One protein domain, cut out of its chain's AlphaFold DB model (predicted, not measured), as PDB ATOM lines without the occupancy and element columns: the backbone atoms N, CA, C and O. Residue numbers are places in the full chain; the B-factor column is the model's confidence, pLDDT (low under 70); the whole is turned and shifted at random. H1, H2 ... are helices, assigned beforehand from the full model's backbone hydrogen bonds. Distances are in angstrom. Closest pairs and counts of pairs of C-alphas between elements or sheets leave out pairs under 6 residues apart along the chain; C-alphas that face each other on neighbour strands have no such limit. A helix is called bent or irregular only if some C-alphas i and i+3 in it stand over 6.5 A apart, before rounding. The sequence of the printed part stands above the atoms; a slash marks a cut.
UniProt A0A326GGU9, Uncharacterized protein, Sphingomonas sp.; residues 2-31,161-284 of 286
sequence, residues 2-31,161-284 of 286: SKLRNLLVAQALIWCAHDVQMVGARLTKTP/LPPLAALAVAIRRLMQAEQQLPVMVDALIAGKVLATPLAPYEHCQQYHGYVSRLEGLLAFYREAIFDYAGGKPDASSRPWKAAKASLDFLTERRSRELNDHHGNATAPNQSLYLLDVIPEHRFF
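Overview. This is residues 2 to 31 and 161 to 284 of the 286 residues of an uncharacterized protein of Sphingomonas sp. (UniProt A0A326GGU9). Two long helices lie side by side and run opposite ways: H1 and H2a, the first arm of the bent helix H2. H2a is the core, with H1 along it and H3, H4 and H5 packed round it at steeper angles, while the second arm, H2b, turns away near the start of H1, and the loop of residues 229 to 235 sticks out. The printed part has 154 residues, with six named helices in the order H1 to H6 and no named strand; the class is all helix, and the helix packing is mostly crossed. The whole is compact, with a radius of gyration of the C-alphas of 15.9 A, and spans 53 by 36 by 29 A.

Along the chain. H1, residues 2 to 28, is 39.3 A long, from C-alpha 2 at (182.237, 139.249, 281.944) to C-alpha 28 at (213.298, 163.247, 280.405). H2, residues 163 to 189, was assigned as one helix by its hydrogen bonds but is bent: C-alphas 179 and 182 are 7.0 A apart. Its arms are H2a, residues 163 to 179, 25.1 A, and H2b, residues 182 to 189, 10.5 A. H3 is residues 210 to 226, 22.8 A, and H4 residues 239 to 253, 21.1 A. H5 is residues 268 to 275, 11.4 A, and H6 residues 280 to 283, 5.2 A, ending at C-alpha 283 at (195.317, 143.227, 270.140).

Arrangement. H1 touches H2a at a shallow tilt of 6 degrees, opposite ways; their closest C-alphas, Val 20 and Ala 170, are 5.6 A apart. H2b stands at a steep tilt of 59 degrees to H2a and touches residues 5 to 9 of H1, closest at the C-alphas of Val 9 and Pro 182, 6.1 A. H2 is the hub. H3 touches H2a at a steep tilt of 46 degrees, with the C-alphas of Ala 168 and Leu 218 closest at 6.7 A. H4 touches residues 164 to 169 of H2a, closest at the C-alphas of Ala 165 and Ala 242, 4.1 A, at a steep tilt of 69.5 degrees, only just short of about perpendicular. H5 touches residues 166 to 170 of H2a, about perpendicular at 77 degrees, with the C-alphas of Ala 170 and Leu 275 closest at 5.5 A. H6 and H2b are near each other; H1 and H4 are apart. Each O i to N i+4 pair is within hydrogen-bond range in H1, H2b, H3, H4 and H5, and 11 of 13 are in H2a; H6 is too short for such a pair.

Size, cuts and confidence. The C-alphas farthest apart, Gly 191 and Lys 232, are 53.5 A apart. Residues 32 to 160 are not printed, and C-alphas 31 and 161 are 15.4 A apart across this cut. The links H2 to H3, H3 to H4 and H4 to H5 are long. The mean pLDDT of the printed part is 75.2; 45 residues are under 70, among them 225 to 237 and 258 to 271.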
ATOM      1  N   SER A   2     181.799 138.023 281.233       77.31
ATOM      2  CA  SER A   2     182.237 139.249 281.944       77.31
ATOM      3  C   SER A   2     183.661 139.200 282.525       77.31
ATOM      4  O   SER A   2     184.379 140.190 282.450       77.31
ATOM      5  N   LYS A   3     184.109 138.050 283.056       88.25
ATOM      6  CA  LYS A   3     185.472 137.897 283.608       88.25
ATOM      7  C   LYS A   3     186.570 138.081 282.553       88.25
ATOM      8  O   LYS A   3     187.527 138.799 282.811       88.25
ATOM      9  N   LEU A   4     186.411 137.474 281.372       84.00
ATOM     10  CA  LEU A   4     187.362 137.608 280.261       84.00
ATOM     11  C   LEU A   4     187.415 139.055 279.760       84.00
ATOM     12  O   LEU A   4     188.494 139.623 279.644       84.00
ATOM     13  N   ARG A   5     186.244 139.668 279.548       88.94
ATOM     14  CA  ARG A   5     186.123 141.084 279.184       88.94
ATOM     15  C   ARG A   5     186.865 141.989 280.165       88.94
ATOM     16  O   ARG A   5     187.697 142.785 279.753       88.94
ATOM     17  N   ASN A   6     186.590 141.845 281.461       88.56
ATOM     18  CA  ASN A   6     187.205 142.683 282.490       88.56
ATOM     19  C   ASN A   6     188.727 142.492 282.548       88.56
ATOM     20  O   ASN A   6     189.448 143.469 282.725       88.56
ATOM     21  N   LEU A   7     189.213 141.262 282.360       88.00
ATOM     22  CA  LEU A   7     190.643 140.965 282.327       88.00
ATOM     23  C   LEU A   7     191.328 141.606 281.114       88.00
ATOM     24  O   LEU A   7     192.366 142.238 281.275       88.00
ATOM     25  N   LEU A   8     190.728 141.505 279.924       86.44
ATOM     26  CA  LEU A   8     191.258 142.121 278.704       86.44
ATOM     27  C   LEU A   8     191.272 143.652 278.793       86.44
ATOM     28  O   LEU A   8     192.271 144.273 278.435       86.44
ATOM     29  N   VAL A   9     190.206 144.261 279.324       87.94
ATOM     30  CA  VAL A   9     190.157 145.713 279.560       87.94
ATOM     31  C   VAL A   9     191.237 146.136 280.558       87.94
ATOM     32  O   VAL A   9     191.984 147.071 280.282       87.94
ATOM     33  N   ALA A  10     191.366 145.441 281.692       86.62
ATOM     34  CA  ALA A  10     192.377 145.759 282.699       86.62
ATOM     35  C   ALA A  10     193.805 145.628 282.145       86.62
ATOM     36  O   ALA A  10     194.629 146.519 282.343       86.62
ATOM     37  N   GLN A  11     194.085 144.557 281.400       87.69
ATOM     38  CA  GLN A  11     195.386 144.345 280.772       87.69
ATOM     39  C   GLN A  11     195.716 145.447 279.754       87.69
ATOM     40  O   GLN A  11     196.841 145.947 279.724       87.69
ATOM     41  N   ALA A  12     194.733 145.863 278.957       86.88
ATOM     42  CA  ALA A  12     194.910 146.932 277.984       86.88
ATOM     43  C   ALA A  12     195.182 148.283 278.641       86.88
ATOM     44  O   ALA A  12     196.050 149.025 278.192       86.88
ATOM     45  N   LEU A  13     194.511 148.570 279.757       87.56
ATOM     46  CA  LEU A  13     194.776 149.767 280.549       87.56
ATOM     47  C   LEU A  13     196.190 149.791 281.129       87.56
ATOM     48  O   LEU A  13     196.815 150.851 281.150       87.56
ATOM     49  N   ILE A  14     196.720 148.639 281.546       86.25
ATOM     50  CA  ILE A  14     198.114 148.529 281.996       86.25
ATOM     51  C   ILE A  14     199.074 148.882 280.853       86.25
ATOM     52  O   ILE A  14     200.023 149.635 281.069       86.25
ATOM     53  N   TRP A  15     198.824 148.396 279.634       87.44
ATOM     54  CA  TRP A  15     199.631 148.772 278.467       87.44
ATOM     55  C   TRP A  15     199.532 150.263 278.155       87.44
ATOM     56  O   TRP A  15     200.560 150.909 277.973       87.44
ATOM     57  N   CYS A  16     198.328 150.834 278.188       88.31
ATOM     58  CA  CYS A  16     198.134 152.263 277.974       88.31
ATOM     59  C   CYS A  16     198.883 153.114 279.012       88.31
ATOM     60  O   CYS A  16     199.509 154.117 278.671       88.31
ATOM     61  N   ALA A  17     198.861 152.713 280.287       86.56
ATOM     62  CA  ALA A  17     199.618 153.389 281.337       86.56
ATOM     63  C   ALA A  17     201.136 153.264 281.120       86.56
ATOM     64  O   ALA A  17     201.879 154.220 281.356       86.56
ATOM     65  N   HIS A  18     201.600 152.112 280.631       83.50
ATOM     66  CA  HIS A  18     202.997 151.913 280.258       83.50
ATOM     67  C   HIS A  18     203.420 152.814 279.086       83.50
ATOM     68  O   HIS A  18     204.504 153.396 279.134       83.50
ATOM     69  N   ASP A  19     202.564 153.016 278.081       85.19
ATOM     70  CA  ASP A  19     202.837 153.947 276.978       85.19
ATOM     71  C   ASP A  19     203.049 155.381 277.498       85.19
ATOM     72  O   ASP A  19     204.020 156.040 277.119       85.19
ATOM     73  N   VAL A  20     202.223 155.841 278.451       85.81
ATOM     74  CA  VAL A  20     202.406 157.149 279.114       85.81
ATOM     75  C   VAL A  20     203.747 157.224 279.852       85.81
ATOM     76  O   VAL A  20     204.446 158.236 279.759       85.81
ATOM     77  N   GLN A  21     204.153 156.159 280.551       82.06
ATOM     78  CA  GLN A  21     205.465 156.097 281.208       82.06
ATOM     79  C   GLN A  21     206.613 156.168 280.193       82.06
ATOM     80  O   GLN A  21     207.592 156.877 280.426       82.06
ATOM     81  N   MET A  22     206.488 155.484 279.054       80.06
ATOM     82  CA  MET A  22     207.477 155.519 277.977       80.06
ATOM     83  C   MET A  22     207.572 156.907 277.338       80.06
ATOM     84  O   MET A  22     208.681 157.382 277.088       80.06
ATOM     85  N   VAL A  23     206.443 157.597 277.133       82.06
ATOM     86  CA  VAL A  23     206.426 159.010 276.718       82.06
ATOM     87  C   VAL A  23     207.145 159.871 277.756       82.06
ATOM     88  O   VAL A  23     208.071 160.599 277.406       82.06
ATOM     89  N   GLY A  24     206.799 159.741 279.040       76.50
ATOM     90  CA  GLY A  24     207.464 160.464 280.129       76.50
ATOM     91  C   GLY A  24     208.980 160.233 280.163       76.50
ATOM     92  O   GLY A  24     209.753 161.184 280.269       76.50
ATOM     93  N   ALA A  25     209.423 158.988 279.977       73.00
ATOM     94  CA  ALA A  25     210.836 158.633 279.900       73.00
ATOM     95  C   ALA A  25     211.537 159.244 278.672       73.00
ATOM     96  O   ALA A  25     212.678 159.688 278.788       73.00
ATOM     97  N   ARG A  26     210.872 159.313 277.508       72.50
ATOM     98  CA  ARG A  26     211.394 159.994 276.302       72.50
ATOM     99  C   ARG A  26     211.493 161.510 276.470       72.50
ATOM    100  O   ARG A  26     212.300 162.149 275.803       72.50
ATOM    101  N   LEU A  27     210.661 162.093 277.329       71.38
ATOM    102  CA  LEU A  27     210.657 163.532 277.596       71.38
ATOM    103  C   LEU A  27     211.720 163.948 278.621       71.38
ATOM    104  O   LEU A  27     212.121 165.110 278.638       71.38
ATOM    105  N   THR A  28     212.199 163.016 279.451       62.66
ATOM    106  CA  THR A  28     213.298 163.247 280.405       62.66
ATOM    107  C   THR A  28     214.652 162.783 279.901       62.66
ATOM    108  O   THR A  28     215.671 163.391 280.224       62.66
ATOM    109  N   LYS A  29     214.684 161.730 279.083       53.66
ATOM    110  CA  LYS A  29     215.892 161.260 278.411       53.66
ATOM    111  C   LYS A  29     215.892 161.803 276.991       53.66
ATOM    112  O   LYS A  29     215.081 161.379 276.179       53.66
ATOM    113  N   THR A  30     216.827 162.699 276.671       45.34
ATOM    114  CA  THR A  30     217.088 163.114 275.281       45.34
ATOM    115  C   THR A  30     217.187 161.862 274.398       45.34
ATOM    116  O   THR A  30     218.089 161.056 274.648       45.34
ATOM    117  N   PRO A  31     216.288 161.652 273.415       42.69
ATOM    118  CA  PRO A  31     216.270 160.420 272.634       42.69
ATOM    119  C   PRO A  31     217.612 160.278 271.932       42.69
ATOM    120  O   PRO A  31     217.973 161.149 271.155       42.69
ATOM    121  N   LEU A 161     205.690 170.834 271.145       72.69
ATOM    122  CA  LEU A 161     205.088 171.000 272.467       72.69
ATOM    123  C   LEU A 161     206.132 171.010 273.589       72.69
ATOM    124  O   LEU A 161     207.022 170.157 273.603       72.69
ATOM    125  N   PRO A 162     205.995 171.890 274.600       74.94
ATOM    126  CA  PRO A 162     206.833 171.804 275.789       74.94
ATOM    127  C   PRO A 162     206.623 170.450 276.494       74.94
ATOM    128  O   PRO A 162     205.514 169.910 276.445       74.94
ATOM    129  N   PRO A 163     207.629 169.907 277.210       77.06
ATOM    130  CA  PRO A 163     207.586 168.545 277.754       77.06
ATOM    131  C   PRO A 163     206.322 168.206 278.550       77.06
ATOM    132  O   PRO A 163     205.731 167.149 278.362       77.06
ATOM    133  N   LEU A 164     205.855 169.120 279.407       81.88
ATOM    134  CA  LEU A 164     204.647 168.889 280.199       81.88
ATOM    135  C   LEU A 164     203.376 168.846 279.330       81.88
ATOM    136  O   LEU A 164     202.460 168.089 279.634       81.88
ATOM    137  N   ALA A 165     203.320 169.619 278.239       84.94
ATOM    138  CA  ALA A 165     202.214 169.567 277.282       84.94
ATOM    139  C   ALA A 165     202.276 168.307 276.409       84.94
ATOM    140  O   ALA A 165     201.246 167.688 276.168       84.94
ATOM    141  N   ALA A 166     203.470 167.877 275.999       84.69
ATOM    142  CA  ALA A 166     203.659 166.610 275.297       84.69
ATOM    143  C   ALA A 166     203.206 165.416 276.158       84.69
ATOM    144  O   ALA A 166     202.510 164.525 275.677       84.69
ATOM    145  N   LEU A 167     203.508 165.433 277.460       86.88
ATOM    146  CA  LEU A 167     202.994 164.428 278.393       86.88
ATOM    147  C   LEU A 167     201.472 164.531 278.579       86.88
ATOM    148  O   LEU A 167     200.790 163.513 278.680       86.88
ATOM    149  N   ALA A 168     200.922 165.749 278.582       89.50
ATOM    150  CA  ALA A 168     199.480 165.964 278.648       89.50
ATOM    151  C   ALA A 168     198.737 165.352 277.448       89.50
ATOM    152  O   ALA A 168     197.630 164.851 277.633       89.50
ATOM    153  N   VAL A 169     199.341 165.318 276.252       90.12
ATOM    154  CA  VAL A 169     198.790 164.599 275.085       90.12
ATOM    155  C   VAL A 169     198.631 163.106 275.393       90.12
ATOM    156  O   VAL A 169     197.536 162.568 275.237       90.12
ATOM    157  N   ALA A 170     199.675 162.459 275.917       90.44
ATOM    158  CA  ALA A 170     199.635 161.035 276.258       90.44
ATOM    159  C   ALA A 170     198.595 160.726 277.351       90.44
ATOM    160  O   ALA A 170     197.829 159.772 277.234       90.44
ATOM    161  N   ILE A 171     198.502 161.568 278.389       90.81
ATOM    162  CA  ILE A 171     197.494 161.417 279.455       90.81
ATOM    163  C   ILE A 171     196.076 161.569 278.890       90.81
ATOM    164  O   ILE A 171     195.196 160.770 279.208       90.81
ATOM    165  N   ARG A 172     195.844 162.554 278.014       90.19
ATOM    166  CA  ARG A 172     194.548 162.741 277.347       90.19
ATOM    167  C   ARG A 172     194.144 161.508 276.538       90.19
ATOM    168  O   ARG A 172     192.979 161.112 276.596       90.19
ATOM    169  N   ARG A 173     195.097 160.888 275.836       88.81
ATOM    170  CA  ARG A 173     194.880 159.665 275.048       88.81
ATOM    171  C   ARG A 173     194.681 158.422 275.917       88.81
ATOM    172  O   ARG A 173     193.799 157.630 275.607       88.81
ATOM    173  N   LEU A 174     195.362 158.307 277.061       90.44
ATOM    174  CA  LEU A 174     195.060 157.293 278.082       90.44
ATOM    175  C   LEU A 174     193.614 157.419 278.585       90.44
ATOM    176  O   LEU A 174     192.881 156.435 278.611       90.44
ATOM    177  N   MET A 175     193.183 158.630 278.943       88.88
ATOM    178  CA  MET A 175     191.819 158.861 279.435       88.88
ATOM    179  C   MET A 175     190.757 158.578 278.361       88.88
ATOM    180  O   MET A 175     189.659 158.135 278.685       88.88
ATOM    181  N   GLN A 176     191.068 158.820 277.083       87.56
ATOM    182  CA  GLN A 176     190.205 158.406 275.974       87.56
ATOM    183  C   GLN A 176     190.167 156.877 275.839       87.56
ATOM    184  O   GLN A 176     189.090 156.301 275.686       87.56
ATOM    185  N   ALA A 177     191.318 156.206 275.947       87.88
ATOM    186  CA  ALA A 177     191.396 154.750 275.896       87.88
ATOM    187  C   ALA A 177     190.564 154.097 277.010       87.88
ATOM    188  O   ALA A 177     189.853 153.135 276.749       87.88
ATOM    189  N   GLU A 178     190.558 154.649 278.223       88.25
ATOM    190  CA  GLU A 178     189.710 154.166 279.323       88.25
ATOM    191  C   GLU A 178     188.218 154.132 278.991       88.25
ATOM    192  O   GLU A 178     187.513 153.218 279.417       88.25
ATOM    193  N   GLN A 179     187.742 155.098 278.206       86.88
ATOM    194  CA  GLN A 179     186.346 155.165 277.784       86.88
ATOM    195  C   GLN A 179     186.049 154.194 276.635       86.88
ATOM    196  O   GLN A 179     184.975 153.598 276.589       86.88
ATOM    197  N   GLN A 180     186.996 154.032 275.707       86.31
ATOM    198  CA  GLN A 180     186.766 153.326 274.443       86.31
ATOM    199  C   GLN A 180     187.145 151.835 274.495       86.31
ATOM    200  O   GLN A 180     186.535 151.022 273.798       86.31
ATOM    201  N   LEU A 181     188.085 151.444 275.360       87.50
ATOM    202  CA  LEU A 181     188.558 150.063 275.501       87.50
ATOM    203  C   LEU A 181     187.454 149.040 275.785       87.50
ATOM    204  O   LEU A 181     187.507 147.971 275.180       87.50
ATOM    205  N   PRO A 182     186.451 149.304 276.647       88.50
ATOM    206  CA  PRO A 182     185.388 148.335 276.881       88.50
ATOM    207  C   PRO A 182     184.648 147.959 275.589       88.50
ATOM    208  O   PRO A 182     184.444 146.777 275.331       88.50
ATOM    209  N   VAL A 183     184.337 148.945 274.740       86.38
ATOM    210  CA  VAL A 183     183.657 148.731 273.451       86.38
ATOM    211  C   VAL A 183     184.572 148.019 272.451       86.38
ATOM    212  O   VAL A 183     184.127 147.111 271.749       86.38
ATOM    213  N   MET A 184     185.857 148.383 272.408       84.81
ATOM    214  CA  MET A 184     186.845 147.702 271.560       84.81
ATOM    215  C   MET A 184     186.998 146.225 271.953       84.81
ATOM    216  O   MET A 184     186.994 145.348 271.094       84.81
ATOM    217  N   VAL A 185     187.078 145.927 273.251       87.12
ATOM    218  CA  VAL A 185     187.172 144.551 273.757       87.12
ATOM    219  C   VAL A 185     185.884 143.773 273.487       87.12
ATOM    220  O   VAL A 185     185.956 142.608 273.105       87.12
ATOM    221  N   ASP A 186     184.715 144.401 273.622       87.62
ATOM    222  CA  ASP A 186     183.436 143.770 273.277       87.62
ATOM    223  C   ASP A 186     183.380 143.401 271.783       87.62
ATOM    224  O   ASP A 186     182.944 142.302 271.430       87.62
ATOM    225  N   ALA A 187     183.895 144.265 270.902       84.38
ATOM    226  CA  ALA A 187     184.025 143.970 269.475       84.38
ATOM    227  C   ALA A 187     185.008 142.815 269.200       84.38
ATOM    228  O   ALA A 187     184.697 141.934 268.397       84.38
ATOM    229  N   LEU A 188     186.148 142.784 269.899       83.38
ATOM    230  CA  LEU A 188     187.148 141.718 269.789       83.38
ATOM    231  C   LEU A 188     186.592 140.358 270.237       83.38
ATOM    232  O   LEU A 188     186.755 139.363 269.536       83.38
ATOM    233  N   ILE A 189     185.887 140.313 271.371       84.75
ATOM    234  CA  ILE A 189     185.233 139.090 271.869       84.75
ATOM    235  C   ILE A 189     184.171 138.599 270.878       84.75
ATOM    236  O   ILE A 189     184.001 137.393 270.710       84.75
ATOM    237  N   ALA A 190     183.488 139.517 270.192       85.19
ATOM    238  CA  ALA A 190     182.539 139.197 269.129       85.19
ATOM    239  C   ALA A 190     183.204 138.766 267.803       85.19
ATOM    240  O   ALA A 190     182.502 138.578 266.811       85.19
ATOM    241  N   GLY A 191     184.536 138.626 267.758       79.12
ATOM    242  CA  GLY A 191     185.281 138.189 266.575       79.12
ATOM    243  C   GLY A 191     185.427 139.259 265.491       79.12
ATOM    244  O   GLY A 191     185.751 138.932 264.351       79.12
ATOM    245  N   LYS A 192     185.179 140.536 265.809       78.25
ATOM    246  CA  LYS A 192     185.402 141.634 264.862       78.25
ATOM    247  C   LYS A 192     186.883 141.994 264.843       78.25
ATOM    248  O   LYS A 192     187.487 142.206 265.892       78.25
ATOM    249  N   VAL A 193     187.452 142.111 263.644       66.12
ATOM    250  CA  VAL A 193     188.816 142.619 263.469       66.12
ATOM    251  C   VAL A 193     188.862 144.061 263.971       66.12
ATOM    252  O   VAL A 193     188.130 144.919 263.475       66.12
ATOM    253  N   LEU A 194     189.732 144.336 264.945       64.12
ATOM    254  CA  LEU A 194     190.061 145.696 265.369       64.12
ATOM    255  C   LEU A 194     190.949 146.349 264.301       64.12
ATOM    256  O   LEU A 194     192.147 146.518 264.483       64.12
ATOM    257  N   ALA A 195     190.360 146.655 263.146       56.94
ATOM    258  CA  ALA A 195     191.050 147.314 262.039       56.94
ATOM    259  C   ALA A 195     191.101 148.840 262.209       56.94
ATOM    260  O   ALA A 195     191.842 149.518 261.503       56.94
ATOM    261  N   THR A 196     190.298 149.392 263.120       64.56
ATOM    262  CA  THR A 196     190.186 150.837 263.312       64.56
ATOM    263  C   THR A 196     190.969 151.286 264.541       64.56
ATOM    264  O   THR A 196     190.720 150.760 265.631       64.56
ATOM    265  N   PRO A 197     191.882 152.263 264.388       70.69
ATOM    266  CA  PRO A 197     192.609 152.831 265.509       70.69
ATOM    267  C   PRO A 197     191.671 153.523 266.506       70.69
ATOM    268  O   PRO A 197     190.509 153.798 266.188       70.69
ATOM    269  N   LEU A 198     192.180 153.830 267.709       77.69
ATOM    270  CA  LEU A 198     191.490 154.734 268.646       77.69
ATOM    271  C   LEU A 198     190.970 155.960 267.892       77.69
ATOM    272  O   LEU A 198     191.719 156.586 267.136       77.69
ATOM    273  N   ALA A 199     189.708 156.313 268.138       78.69
ATOM    274  CA  ALA A 199     189.048 157.384 267.409       78.69
ATOM    275  C   ALA A 199     189.820 158.716 267.535       78.69
ATOM    276  O   ALA A 199     190.561 158.912 268.513       78.69
ATOM    277  N   PRO A 200     189.627 159.654 266.588       82.00
ATOM    278  CA  PRO A 200     190.004 161.056 266.747       82.00
ATOM    279  C   PRO A 200     189.743 161.580 268.159       82.00
ATOM    280  O   PRO A 200     188.777 161.186 268.817       82.00
ATOM    281  N   TYR A 201     190.622 162.448 268.655       80.81
ATOM    282  CA  TYR A 201     190.428 163.020 269.981       80.81
ATOM    283  C   TYR A 201     189.254 164.004 269.960       80.81
ATOM    284  O   TYR A 201     189.365 165.106 269.427       80.81
ATOM    285  N   GLU A 202     188.136 163.616 270.567       72.31
ATOM    286  CA  GLU A 202     186.957 164.469 270.711       72.31
ATOM    287  C   GLU A 202     186.875 165.018 272.136       72.31
ATOM    288  O   GLU A 202     186.699 164.283 273.111       72.31
ATOM    289  N   HIS A 203     186.969 166.342 272.276       65.69
ATOM    290  CA  HIS A 203     186.849 167.002 273.579       65.69
ATOM    291  C   HIS A 203     185.457 166.795 274.214       65.69
ATOM    292  O   HIS A 203     185.324 166.790 275.438       65.69
ATOM    293  N   CYS A 204     184.433 166.576 273.386       50.50
ATOM    294  CA  CYS A 204     183.018 166.645 273.748       50.50
ATOM    295  C   CYS A 204     182.483 165.440 274.547       50.50
ATOM    296  O   CYS A 204     181.381 165.524 275.078       50.50
ATOM    297  N   GLN A 205     183.231 164.336 274.660       56.28
ATOM    298  CA  GLN A 205     182.769 163.105 275.335       56.28
ATOM    299  C   GLN A 205     183.305 162.943 276.773       56.28
ATOM    300  O   GLN A 205     183.266 161.863 277.359       56.28
ATOM    301  N   GLN A 206     183.850 164.006 277.365       61.84
ATOM    302  CA  GLN A 206     184.572 163.921 278.635       61.84
ATOM    303  C   GLN A 206     183.634 163.993 279.847       61.84
ATOM    304  O   GLN A 206     182.852 164.927 279.994       61.84
ATOM    305  N   TYR A 207     183.731 163.000 280.737       66.81
ATOM    306  CA  TYR A 207     182.923 162.904 281.955       66.81
ATOM    307  C   TYR A 207     183.241 164.017 282.974       66.81
ATOM    308  O   TYR A 207     184.297 164.658 282.948       66.81
ATOM    309  N   HIS A 208     182.328 164.220 283.926       65.31
ATOM    310  CA  HIS A 208     182.468 165.232 284.973       65.31
ATOM    311  C   HIS A 208     183.748 165.009 285.804       65.31
ATOM    312  O   HIS A 208     183.944 163.945 286.381       65.31
ATOM    313  N   GLY A 209     184.633 166.012 285.875       73.06
ATOM    314  CA  GLY A 209     185.922 165.894 286.582       73.06
ATOM    315  C   GLY A 209     187.095 165.413 285.717       73.06
ATOM    316  O   GLY A 209     188.182 165.159 286.230       73.06
ATOM    317  N   TYR A 210     186.920 165.324 284.395       77.62
ATOM    318  CA  TYR A 210     188.020 165.044 283.467       77.62
ATOM    319  C   TYR A 210     189.172 166.052 283.603       77.62
ATOM    320  O   TYR A 210     190.332 165.661 283.719       77.62
ATOM    321  N   VAL A 211     188.855 167.351 283.640       77.44
ATOM    322  CA  VAL A 211     189.861 168.424 283.738       77.44
ATOM    323  C   VAL A 211     190.635 168.338 285.052       77.44
ATOM    324  O   VAL A 211     191.862 168.351 285.027       77.44
ATOM    325  N   SER A 212     189.945 168.159 286.184       80.62
ATOM    326  CA  SER A 212     190.601 168.046 287.492       80.62
ATOM    327  C   SER A 212     191.490 166.807 287.586       80.62
ATOM    328  O   SER A 212     192.580 166.871 288.153       80.62
ATOM    329  N   ARG A 213     191.084 165.684 286.978       84.69
ATOM    330  CA  ARG A 213     191.928 164.487 286.900       84.69
ATOM    331  C   ARG A 213     193.156 164.698 286.014       84.69
ATOM    332  O   ARG A 213     194.247 164.300 286.414       84.69
ATOM    333  N   LEU A 214     193.000 165.323 284.845       86.81
ATOM    334  CA  LEU A 214     194.125 165.660 283.968       86.81
ATOM    335  C   LEU A 214     195.125 166.566 284.695       86.81
ATOM    336  O   LEU A 214     196.323 166.297 284.678       86.81
ATOM    337  N   GLU A 215     194.641 167.611 285.365       81.81
ATOM    338  CA  GLU A 215     195.484 168.520 286.143       81.81
ATOM    339  C   GLU A 215     196.177 167.815 287.311       81.81
ATOM    340  O   GLU A 215     197.369 168.036 287.523       81.81
ATOM    341  N   GLY A 216     195.475 166.924 288.019       81.31
ATOM    342  CA  GLY A 216     196.045 166.114 289.096       81.31
ATOM    343  C   GLY A 216     197.152 165.176 288.609       81.31
ATOM    344  O   GLY A 216     198.233 165.140 289.196       81.31
ATOM    345  N   LEU A 217     196.931 164.471 287.495       84.12
ATOM    346  CA  LEU A 217     197.951 163.620 286.875       84.12
ATOM    347  C   LEU A 217     199.144 164.446 286.381       84.12
ATOM    348  O   LEU A 217     200.289 164.049 286.578       84.12
ATOM    349  N   LEU A 218     198.900 165.615 285.784       83.62
ATOM    350  CA  LEU A 218     199.973 166.510 285.356       83.62
ATOM    351  C   LEU A 218     200.776 167.058 286.530       83.62
ATOM    352  O   LEU A 218     201.994 167.165 286.412       83.62
ATOM    353  N   ALA A 219     200.132 167.391 287.650       79.88
ATOM    354  CA  ALA A 219     200.822 167.806 288.865       79.88
ATOM    355  C   ALA A 219     201.717 166.676 289.397       79.88
ATOM    356  O   ALA A 219     202.912 166.902 289.589       79.88
ATOM    357  N   PHE A 220     201.173 165.458 289.504       81.38
ATOM    358  CA  PHE A 220     201.918 164.268 289.913       81.38
ATOM    359  C   PHE A 220     203.137 164.021 289.018       81.38
ATOM    360  O   PHE A 220     204.260 163.933 289.505       81.38
ATOM    361  N   TYR A 221     202.948 163.962 287.698       76.25
ATOM    362  CA  TYR A 221     204.052 163.705 286.778       76.25
ATOM    363  C   TYR A 221     205.056 164.859 286.720       76.25
ATOM    364  O   TYR A 221     206.250 164.626 286.562       76.25
ATOM    365  N   ARG A 222     204.613 166.108 286.879       75.62
ATOM    366  CA  ARG A 222     205.522 167.255 286.980       75.62
ATOM    367  C   ARG A 222     206.478 167.112 288.162       75.62
ATOM    368  O   ARG A 222     207.655 167.430 288.017       75.62
ATOM    369  N   GLU A 223     205.974 166.646 289.297       73.06
ATOM    370  CA  GLU A 223     206.766 166.430 290.508       73.06
ATOM    371  C   GLU A 223     207.632 165.171 290.399       73.06
ATOM    372  O   GLU A 223     208.820 165.235 290.691       73.06
ATOM    373  N   ALA A 224     207.071 164.065 289.906       71.62
ATOM    374  CA  ALA A 224     207.733 162.761 289.882       71.62
ATOM    375  C   ALA A 224     208.747 162.568 288.740       71.62
ATOM    376  O   ALA A 224     209.682 161.787 288.882       71.62
ATOM    377  N   ILE A 225     208.537 163.205 287.582       67.38
ATOM    378  CA  ILE A 225     209.350 162.979 286.371       67.38
ATOM    379  C   ILE A 225     210.309 164.138 286.104       67.38
ATOM    380  O   ILE A 225     211.401 163.926 285.585       67.38
ATOM    381  N   PHE A 226     209.911 165.369 286.417       65.69
ATOM    382  CA  PHE A 226     210.672 166.557 286.029       65.69
ATOM    383  C   PHE A 226     211.392 167.242 287.203       65.69
ATOM    384  O   PHE A 226     211.889 168.352 287.007       65.69
ATOM    385  N   ASP A 227     211.445 166.601 288.382       58.78
ATOM    386  CA  ASP A 227     212.141 167.056 289.601       58.78
ATOM    387  C   ASP A 227     211.913 168.546 289.924       58.78
ATOM    388  O   ASP A 227     212.802 169.265 290.385       58.78
ATOM    389  N   TYR A 228     210.699 169.053 289.679       58.31
ATOM    390  CA  TYR A 228     210.322 170.421 290.040       58.31
ATOM    391  C   TYR A 228     210.054 170.519 291.551       58.31
ATOM    392  O   TYR A 228     208.936 170.782 291.991       58.31
ATOM    393  N   ALA A 229     211.091 170.324 292.363       42.12
ATOM    394  CA  ALA A 229     211.051 170.578 293.795       42.12
ATOM    395  C   ALA A 229     211.158 172.095 294.054       42.12
ATOM    396  O   ALA A 229     212.236 172.683 294.010       42.12
ATOM    397  N   GLY A 230     210.025 172.757 294.290       41.47
ATOM    398  CA  GLY A 230     209.962 174.025 295.037       41.47
ATOM    399  C   GLY A 230     210.497 175.317 294.387       41.47
ATOM    400  O   GLY A 230     210.338 176.383 294.978       41.47
ATOM    401  N   GLY A 231     211.091 175.290 293.192       44.03
ATOM    402  CA  GLY A 231     211.483 176.512 292.467       44.03
ATOM    403  C   GLY A 231     210.296 177.217 291.795       44.03
ATOM    404  O   GLY A 231     209.365 176.552 291.338       44.03
ATOM    405  N   LYS A 232     210.322 178.562 291.686       42.84
ATOM    406  CA  LYS A 232     209.303 179.328 290.934       42.84
ATOM    407  C   LYS A 232     209.167 178.733 289.521       42.84
ATOM    408  O   LYS A 232     210.139 178.772 288.767       42.84
ATOM    409  N   PRO A 233     207.999 178.174 289.156       50.94
ATOM    410  CA  PRO A 233     207.842 177.500 287.881       50.94
ATOM    411  C   PRO A 233     207.951 178.512 286.745       50.94
ATOM    412  O   PRO A 233     207.320 179.573 286.784       50.94
ATOM    413  N   ASP A 234     208.723 178.150 285.724       54.81
ATOM    414  CA  ASP A 234     208.709 178.853 284.451       54.81
ATOM    415  C   ASP A 234     207.272 178.878 283.903       54.81
ATOM    416  O   ASP A 234     206.473 177.960 284.125       54.81
ATOM    417  N   ALA A 235     206.883 179.947 283.213       50.28
ATOM    418  CA  ALA A 235     205.485 180.155 282.848       50.28
ATOM    419  C   ALA A 235     204.940 179.059 281.909       50.28
ATOM    420  O   ALA A 235     203.722 178.949 281.783       50.28
ATOM    421  N   SER A 236     205.816 178.274 281.277       52.66
ATOM    422  CA  SER A 236     205.548 177.131 280.395       52.66
ATOM    423  C   SER A 236     205.327 175.794 281.127       52.66
ATOM    424  O   SER A 236     204.845 174.847 280.509       52.66
ATOM    425  N   SER A 237     205.606 175.701 282.435       60.72
ATOM    426  CA  SER A 237     205.464 174.471 283.240       60.72
ATOM    427  C   SER A 237     204.216 174.444 284.139       60.72
ATOM    428  O   SER A 237     204.093 173.612 285.046       60.72
ATOM    429  N   ARG A 238     203.258 175.354 283.905       71.56
ATOM    430  CA  ARG A 238     201.972 175.372 284.622       71.56
ATOM    431  C   ARG A 238     201.016 174.305 284.051       71.56
ATOM    432  O   ARG A 238     200.773 174.337 282.843       71.56
ATOM    433  N   PRO A 239     200.417 173.426 284.885       76.81
ATOM    434  CA  PRO A 239     199.542 172.340 284.428       76.81
ATOM    435  C   PRO A 239     198.394 172.791 283.519       76.81
ATOM    436  O   PRO A 239     198.200 172.209 282.460       76.81
ATOM    437  N   TRP A 240     197.706 173.886 283.853       78.06
ATOM    438  CA  TRP A 240     196.596 174.402 283.041       78.06
ATOM    439  C   TRP A 240     197.029 174.882 281.641       78.06
ATOM    440  O   TRP A 240     196.293 174.722 280.669       78.06
ATOM    441  N   LYS A 241     198.247 175.428 281.492       80.81
ATOM    442  CA  LYS A 241     198.792 175.812 280.174       80.81
ATOM    443  C   LYS A 241     199.170 174.591 279.349       80.81
ATOM    444  O   LYS A 241     198.893 174.563 278.155       80.81
ATOM    445  N   ALA A 242     199.768 173.585 279.986       82.88
ATOM    446  CA  ALA A 242     200.058 172.305 279.348       82.88
ATOM    447  C   ALA A 242     198.768 171.587 278.914       82.88
ATOM    448  O   ALA A 242     198.701 171.027 277.819       82.88
ATOM    449  N   ALA A 243     197.716 171.668 279.732       84.25
ATOM    450  CA  ALA A 243     196.394 171.164 279.394       84.25
ATOM    451  C   ALA A 243     195.821 171.881 278.162       84.25
ATOM    452  O   ALA A 243     195.337 171.205 277.259       84.25
ATOM    453  N   LYS A 244     195.918 173.213 278.073       84.62
ATOM    454  CA  LYS A 244     195.474 173.946 276.877       84.62
ATOM    455  C   LYS A 244     196.286 173.568 275.629       84.62
ATOM    456  O   LYS A 244     195.708 173.122 274.649       84.62
ATOM    457  N   ALA A 245     197.614 173.649 275.694       83.44
ATOM    458  CA  ALA A 245     198.483 173.372 274.546       83.44
ATOM    459  C   ALA A 245     198.332 171.937 274.005       83.44
ATOM    460  O   ALA A 245     198.367 171.720 272.798       83.44
ATOM    461  N   SER A 246     198.128 170.950 274.883       87.75
ATOM    462  CA  SER A 246     197.855 169.570 274.454       87.75
ATOM    463  C   SER A 246     196.499 169.394 273.776       87.75
ATOM    464  O   SER A 246     196.378 168.562 272.880       87.75
ATOM    465  N   LEU A 247     195.482 170.155 274.193       86.62
ATOM    466  CA  LEU A 247     194.176 170.148 273.538       86.62
ATOM    467  C   LEU A 247     194.271 170.746 272.134       86.62
ATOM    468  O   LEU A 247     193.778 170.135 271.188       86.62
ATOM    469  N   ASP A 248     194.928 171.900 272.010       84.31
ATOM    470  CA  ASP A 248     195.137 172.577 270.727       84.31
ATOM    471  C   ASP A 248     195.875 171.634 269.755       84.31
ATOM    472  O   ASP A 248     195.388 171.363 268.658       84.31
ATOM    473  N   PHE A 249     196.955 170.992 270.217       85.31
ATOM    474  CA  PHE A 249     197.709 169.999 269.441       85.31
ATOM    475  C   PHE A 249     196.857 168.816 268.956       85.31
ATOM    476  O   PHE A 249     196.917 168.439 267.787       85.31
ATOM    477  N   LEU A 250     196.053 168.214 269.839       85.19
ATOM    478  CA  LEU A 250     195.191 167.083 269.474       85.19
ATOM    479  C   LEU A 250     194.093 167.493 268.482       85.19
ATOM    480  O   LEU A 250     193.755 166.723 267.583       85.19
ATOM    481  N   THR A 251     193.577 168.717 268.614       81.50
ATOM    482  CA  THR A 251     192.546 169.272 267.725       81.50
ATOM    483  C   THR A 251     193.098 169.552 266.326       81.50
ATOM    484  O   THR A 251     192.413 169.318 265.329       81.50
ATOM    485  N   GLU A 252     194.347 170.014 266.230       77.94
ATOM    486  CA  GLU A 252     195.024 170.261 264.952       77.94
ATOM    487  C   GLU A 252     195.372 168.967 264.208       77.94
ATOM    488  O   GLU A 252     195.228 168.903 262.989       77.94
ATOM    489  N   ARG A 253     195.811 167.925 264.926       74.25
ATOM    490  CA  ARG A 253     196.314 166.686 264.309       74.25
ATOM    491  C   ARG A 253     195.228 165.666 263.963       74.25
ATOM    492  O   ARG A 253     195.512 164.765 263.188       74.25
ATOM    493  N   ARG A 254     194.000 165.862 264.465       65.00
ATOM    494  CA  ARG A 254     192.715 165.193 264.146       65.00
ATOM    495  C   ARG A 254     192.688 163.657 264.182       65.00
ATOM    496  O   ARG A 254     191.844 163.119 264.888       65.00
ATOM    497  N   SER A 255     193.563 162.930 263.490       69.19
ATOM    498  CA  SER A 255     193.559 161.462 263.459       69.19
ATOM    499  C   SER A 255     194.940 160.857 263.223       69.19
ATOM    500  O   SER A 255     195.712 161.357 262.411       69.19
ATOM    501  N   ARG A 256     195.198 159.730 263.893       71.44
ATOM    502  CA  ARG A 256     196.328 158.835 263.622       71.44
ATOM    503  C   ARG A 256     195.926 157.787 262.583       71.44
ATOM    504  O   ARG A 256     194.883 157.150 262.734       71.44
ATOM    505  N   GLU A 257     196.792 157.545 261.609       70.06
ATOM    506  CA  GLU A 257     196.746 156.393 260.709       70.06
ATOM    507  C   GLU A 257     197.693 155.277 261.187       70.06
ATOM    508  O   GLU A 257     198.718 155.519 261.827       70.06
ATOM    509  N   LEU A 258     197.373 154.022 260.851       64.62
ATOM    510  CA  LEU A 258     198.135 152.831 261.272       64.62
ATOM    511  C   LEU A 258     199.624 152.870 260.863       64.62
ATOM    512  O   LEU A 258     200.463 152.269 261.533       64.62
ATOM    513  N   ASN A 259     199.967 153.615 259.808       65.88
ATOM    514  CA  ASN A 259     201.317 153.679 259.239       65.88
ATOM    515  C   ASN A 259     202.091 154.963 259.588       65.88
ATOM    516  O   ASN A 259     203.209 155.146 259.104       65.88
ATOM    517  N   ASP A 260     201.556 155.828 260.457       68.06
ATOM    518  CA  ASP A 260     202.187 157.117 260.798       68.06
ATOM    519  C   ASP A 260     203.583 156.977 261.434       68.06
ATOM    520  O   ASP A 260     204.389 157.909 261.420       68.06
ATOM    521  N   HIS A 261     203.915 155.791 261.947       64.19
ATOM    522  CA  HIS A 261     205.227 155.476 262.503       64.19
ATOM    523  C   HIS A 261     206.350 155.384 261.460       64.19
ATOM    524  O   HIS A 261     207.517 155.567 261.815       64.19
ATOM    525  N   HIS A 262     206.013 155.158 260.187       57.84
ATOM    526  CA  HIS A 262     206.960 155.094 259.068       57.84
ATOM    527  C   HIS A 262     207.189 156.446 258.366       57.84
ATOM    528  O   HIS A 262     207.968 156.514 257.415       57.84
ATOM    529  N   GLY A 263     206.524 157.518 258.810       54.66
ATOM    530  CA  GLY A 263     206.648 158.850 258.216       54.66
ATOM    531  C   GLY A 263     208.023 159.506 258.410       54.66
ATOM    532  O   GLY A 263     208.842 159.080 259.227       54.66
ATOM    533  N   ASN A 264     208.272 160.586 257.661       53.34
ATOM    534  CA  ASN A 264     209.457 161.432 257.851       53.34
ATOM    535  C   ASN A 264     209.513 161.992 259.279       53.34
ATOM    536  O   ASN A 264     208.485 162.425 259.780       53.34
ATOM    537  N   ALA A 265     210.723 162.104 259.852       50.66
ATOM    538  CA  ALA A 265     211.010 162.651 261.196       50.66
ATOM    539  C   ALA A 265     210.323 163.995 261.512       50.66
ATOM    540  O   ALA A 265     210.094 164.338 262.668       50.66
ATOM    541  N   THR A 266     210.041 164.782 260.475       50.69
ATOM    542  CA  THR A 266     209.430 166.113 260.548       50.69
ATOM    543  C   THR A 266     207.927 166.102 260.265       50.69
ATOM    544  O   THR A 266     207.286 167.152 260.309       50.69
ATOM    545  N   ALA A 267     207.354 164.939 259.946       55.94
ATOM    546  CA  ALA A 267     205.956 164.803 259.595       55.94
ATOM    547  C   ALA A 267     205.085 165.006 260.843       55.94
ATOM    548  O   ALA A 267     205.284 164.337 261.863       55.94
ATOM    549  N   PRO A 268     204.073 165.882 260.767       62.38
ATOM    550  CA  PRO A 268     203.225 166.173 261.908       62.38
ATOM    551  C   PRO A 268     202.504 164.933 262.485       62.38
ATOM    552  O   PRO A 268     202.291 164.824 263.695       62.38
ATOM    553  N   ASN A 269     202.173 163.945 261.666       66.94
ATOM    554  CA  ASN A 269     201.488 162.750 262.161       66.94
ATOM    555  C   ASN A 269     202.423 161.831 262.965       66.94
ATOM    556  O   ASN A 269     202.002 161.199 263.935       66.94
ATOM    557  N   GLN A 270     203.720 161.830 262.646       68.00
ATOM    558  CA  GLN A 270     204.700 161.047 263.392       68.00
ATOM    559  C   GLN A 270     204.906 161.605 264.805       68.00
ATOM    560  O   GLN A 270     205.066 160.840 265.758       68.00
ATOM    561  N   SER A 271     204.847 162.930 264.978       69.19
ATOM    562  CA  SER A 271     204.948 163.533 266.310       69.19
ATOM    563  C   SER A 271     203.738 163.198 267.187       69.19
ATOM    564  O   SER A 271     203.910 163.000 268.388       69.19
ATOM    565  N   LEU A 272     202.536 163.079 266.601       76.12
ATOM    566  CA  LEU A 272     201.359 162.558 267.304       76.12
ATOM    567  C   LEU A 272     201.573 161.090 267.689       76.12
ATOM    568  O   LEU A 272     201.443 160.771 268.865       76.12
ATOM    569  N   TYR A 273     201.979 160.228 266.748       78.25
ATOM    570  CA  TYR A 273     202.233 158.804 267.006       78.25
ATOM    571  C   TYR A 273     203.201 158.575 268.181       78.25
ATOM    572  O   TYR A 273     202.954 157.737 269.045       78.25
ATOM    573  N   LEU A 274     204.287 159.351 268.262       76.94
ATOM    574  CA  LEU A 274     205.287 159.235 269.332       76.94
ATOM    575  C   LEU A 274     204.787 159.677 270.718       76.94
ATOM    576  O   LEU A 274     205.408 159.323 271.728       76.94
ATOM    577  N   LEU A 275     203.709 160.458 270.777       83.44
ATOM    578  CA  LEU A 275     203.057 160.892 272.015       83.44
ATOM    579  C   LEU A 275     201.781 160.102 272.321       83.44
ATOM    580  O   LEU A 275     201.169 160.328 273.365       83.44
ATOM    581  N   ASP A 276     201.368 159.213 271.420       83.50
ATOM    582  CA  ASP A 276     200.089 158.533 271.514       83.50
ATOM    583  C   ASP A 276     200.153 157.272 272.392       83.50
ATOM    584  O   ASP A 276     201.210 156.700 272.662       83.50
ATOM    585  N   VAL A 277     198.969 156.843 272.812       84.31
ATOM    586  CA  VAL A 277     198.670 155.568 273.455       84.31
ATOM    587  C   VAL A 277     198.030 154.664 272.399       84.31
ATOM    588  O   VAL A 277     197.133 155.099 271.667       84.31
ATOM    589  N   ILE A 278     198.518 153.425 272.248       79.94
ATOM    590  CA  ILE A 278     198.148 152.576 271.097       79.94
ATOM    591  C   ILE A 278     197.705 151.170 271.524       79.94
ATOM    592  O   ILE A 278     198.423 150.188 271.306       79.94
ATOM    593  N   PRO A 279     196.518 151.038 272.143       76.31
ATOM    594  CA  PRO A 279     196.029 149.751 272.616       76.31
ATOM    595  C   PRO A 279     195.808 148.748 271.477       76.31
ATOM    596  O   PRO A 279     196.042 147.556 271.665       76.31
ATOM    597  N   GLU A 280     195.393 149.198 270.291       75.38
ATOM    598  CA  GLU A 280     195.043 148.317 269.174       75.38
ATOM    599  C   GLU A 280     196.220 147.477 268.658       75.38
ATOM    600  O   GLU A 280     196.022 146.308 268.335       75.38
ATOM    601  N   HIS A 281     197.457 147.995 268.675       71.94
ATOM    602  CA  HIS A 281     198.637 147.230 268.246       71.94
ATOM    603  C   HIS A 281     198.886 146.002 269.125       71.94
ATOM    604  O   HIS A 281     199.533 145.056 268.691       71.94
ATOM    605  N   ARG A 282     198.395 146.009 270.368       72.44
ATOM    606  CA  ARG A 282     198.562 144.896 271.313       72.44
ATOM    607  C   ARG A 282     197.482 143.829 271.168       72.44
ATOM    608  O   ARG A 282     197.650 142.728 271.681       72.44
ATOM    609  N   PHE A 283     196.395 144.154 270.473       69.69
ATOM    610  CA  PHE A 283     195.317 143.227 270.140       69.69
ATOM    611  C   PHE A 283     195.428 142.664 268.722       69.69
ATOM    612  O   PHE A 283     194.724 141.712 268.389       69.69
ATOM    613  N   PHE A 284     196.304 143.238 267.896       63.34
ATOM    614  CA  PHE A 284     196.609 142.728 266.568       63.34
ATOM    615  C   PHE A 284     197.465 141.463 266.698       63.34
ATOM    616  O   PHE A 284     198.681 141.522 266.870       63.34
TER     617      PHE A 284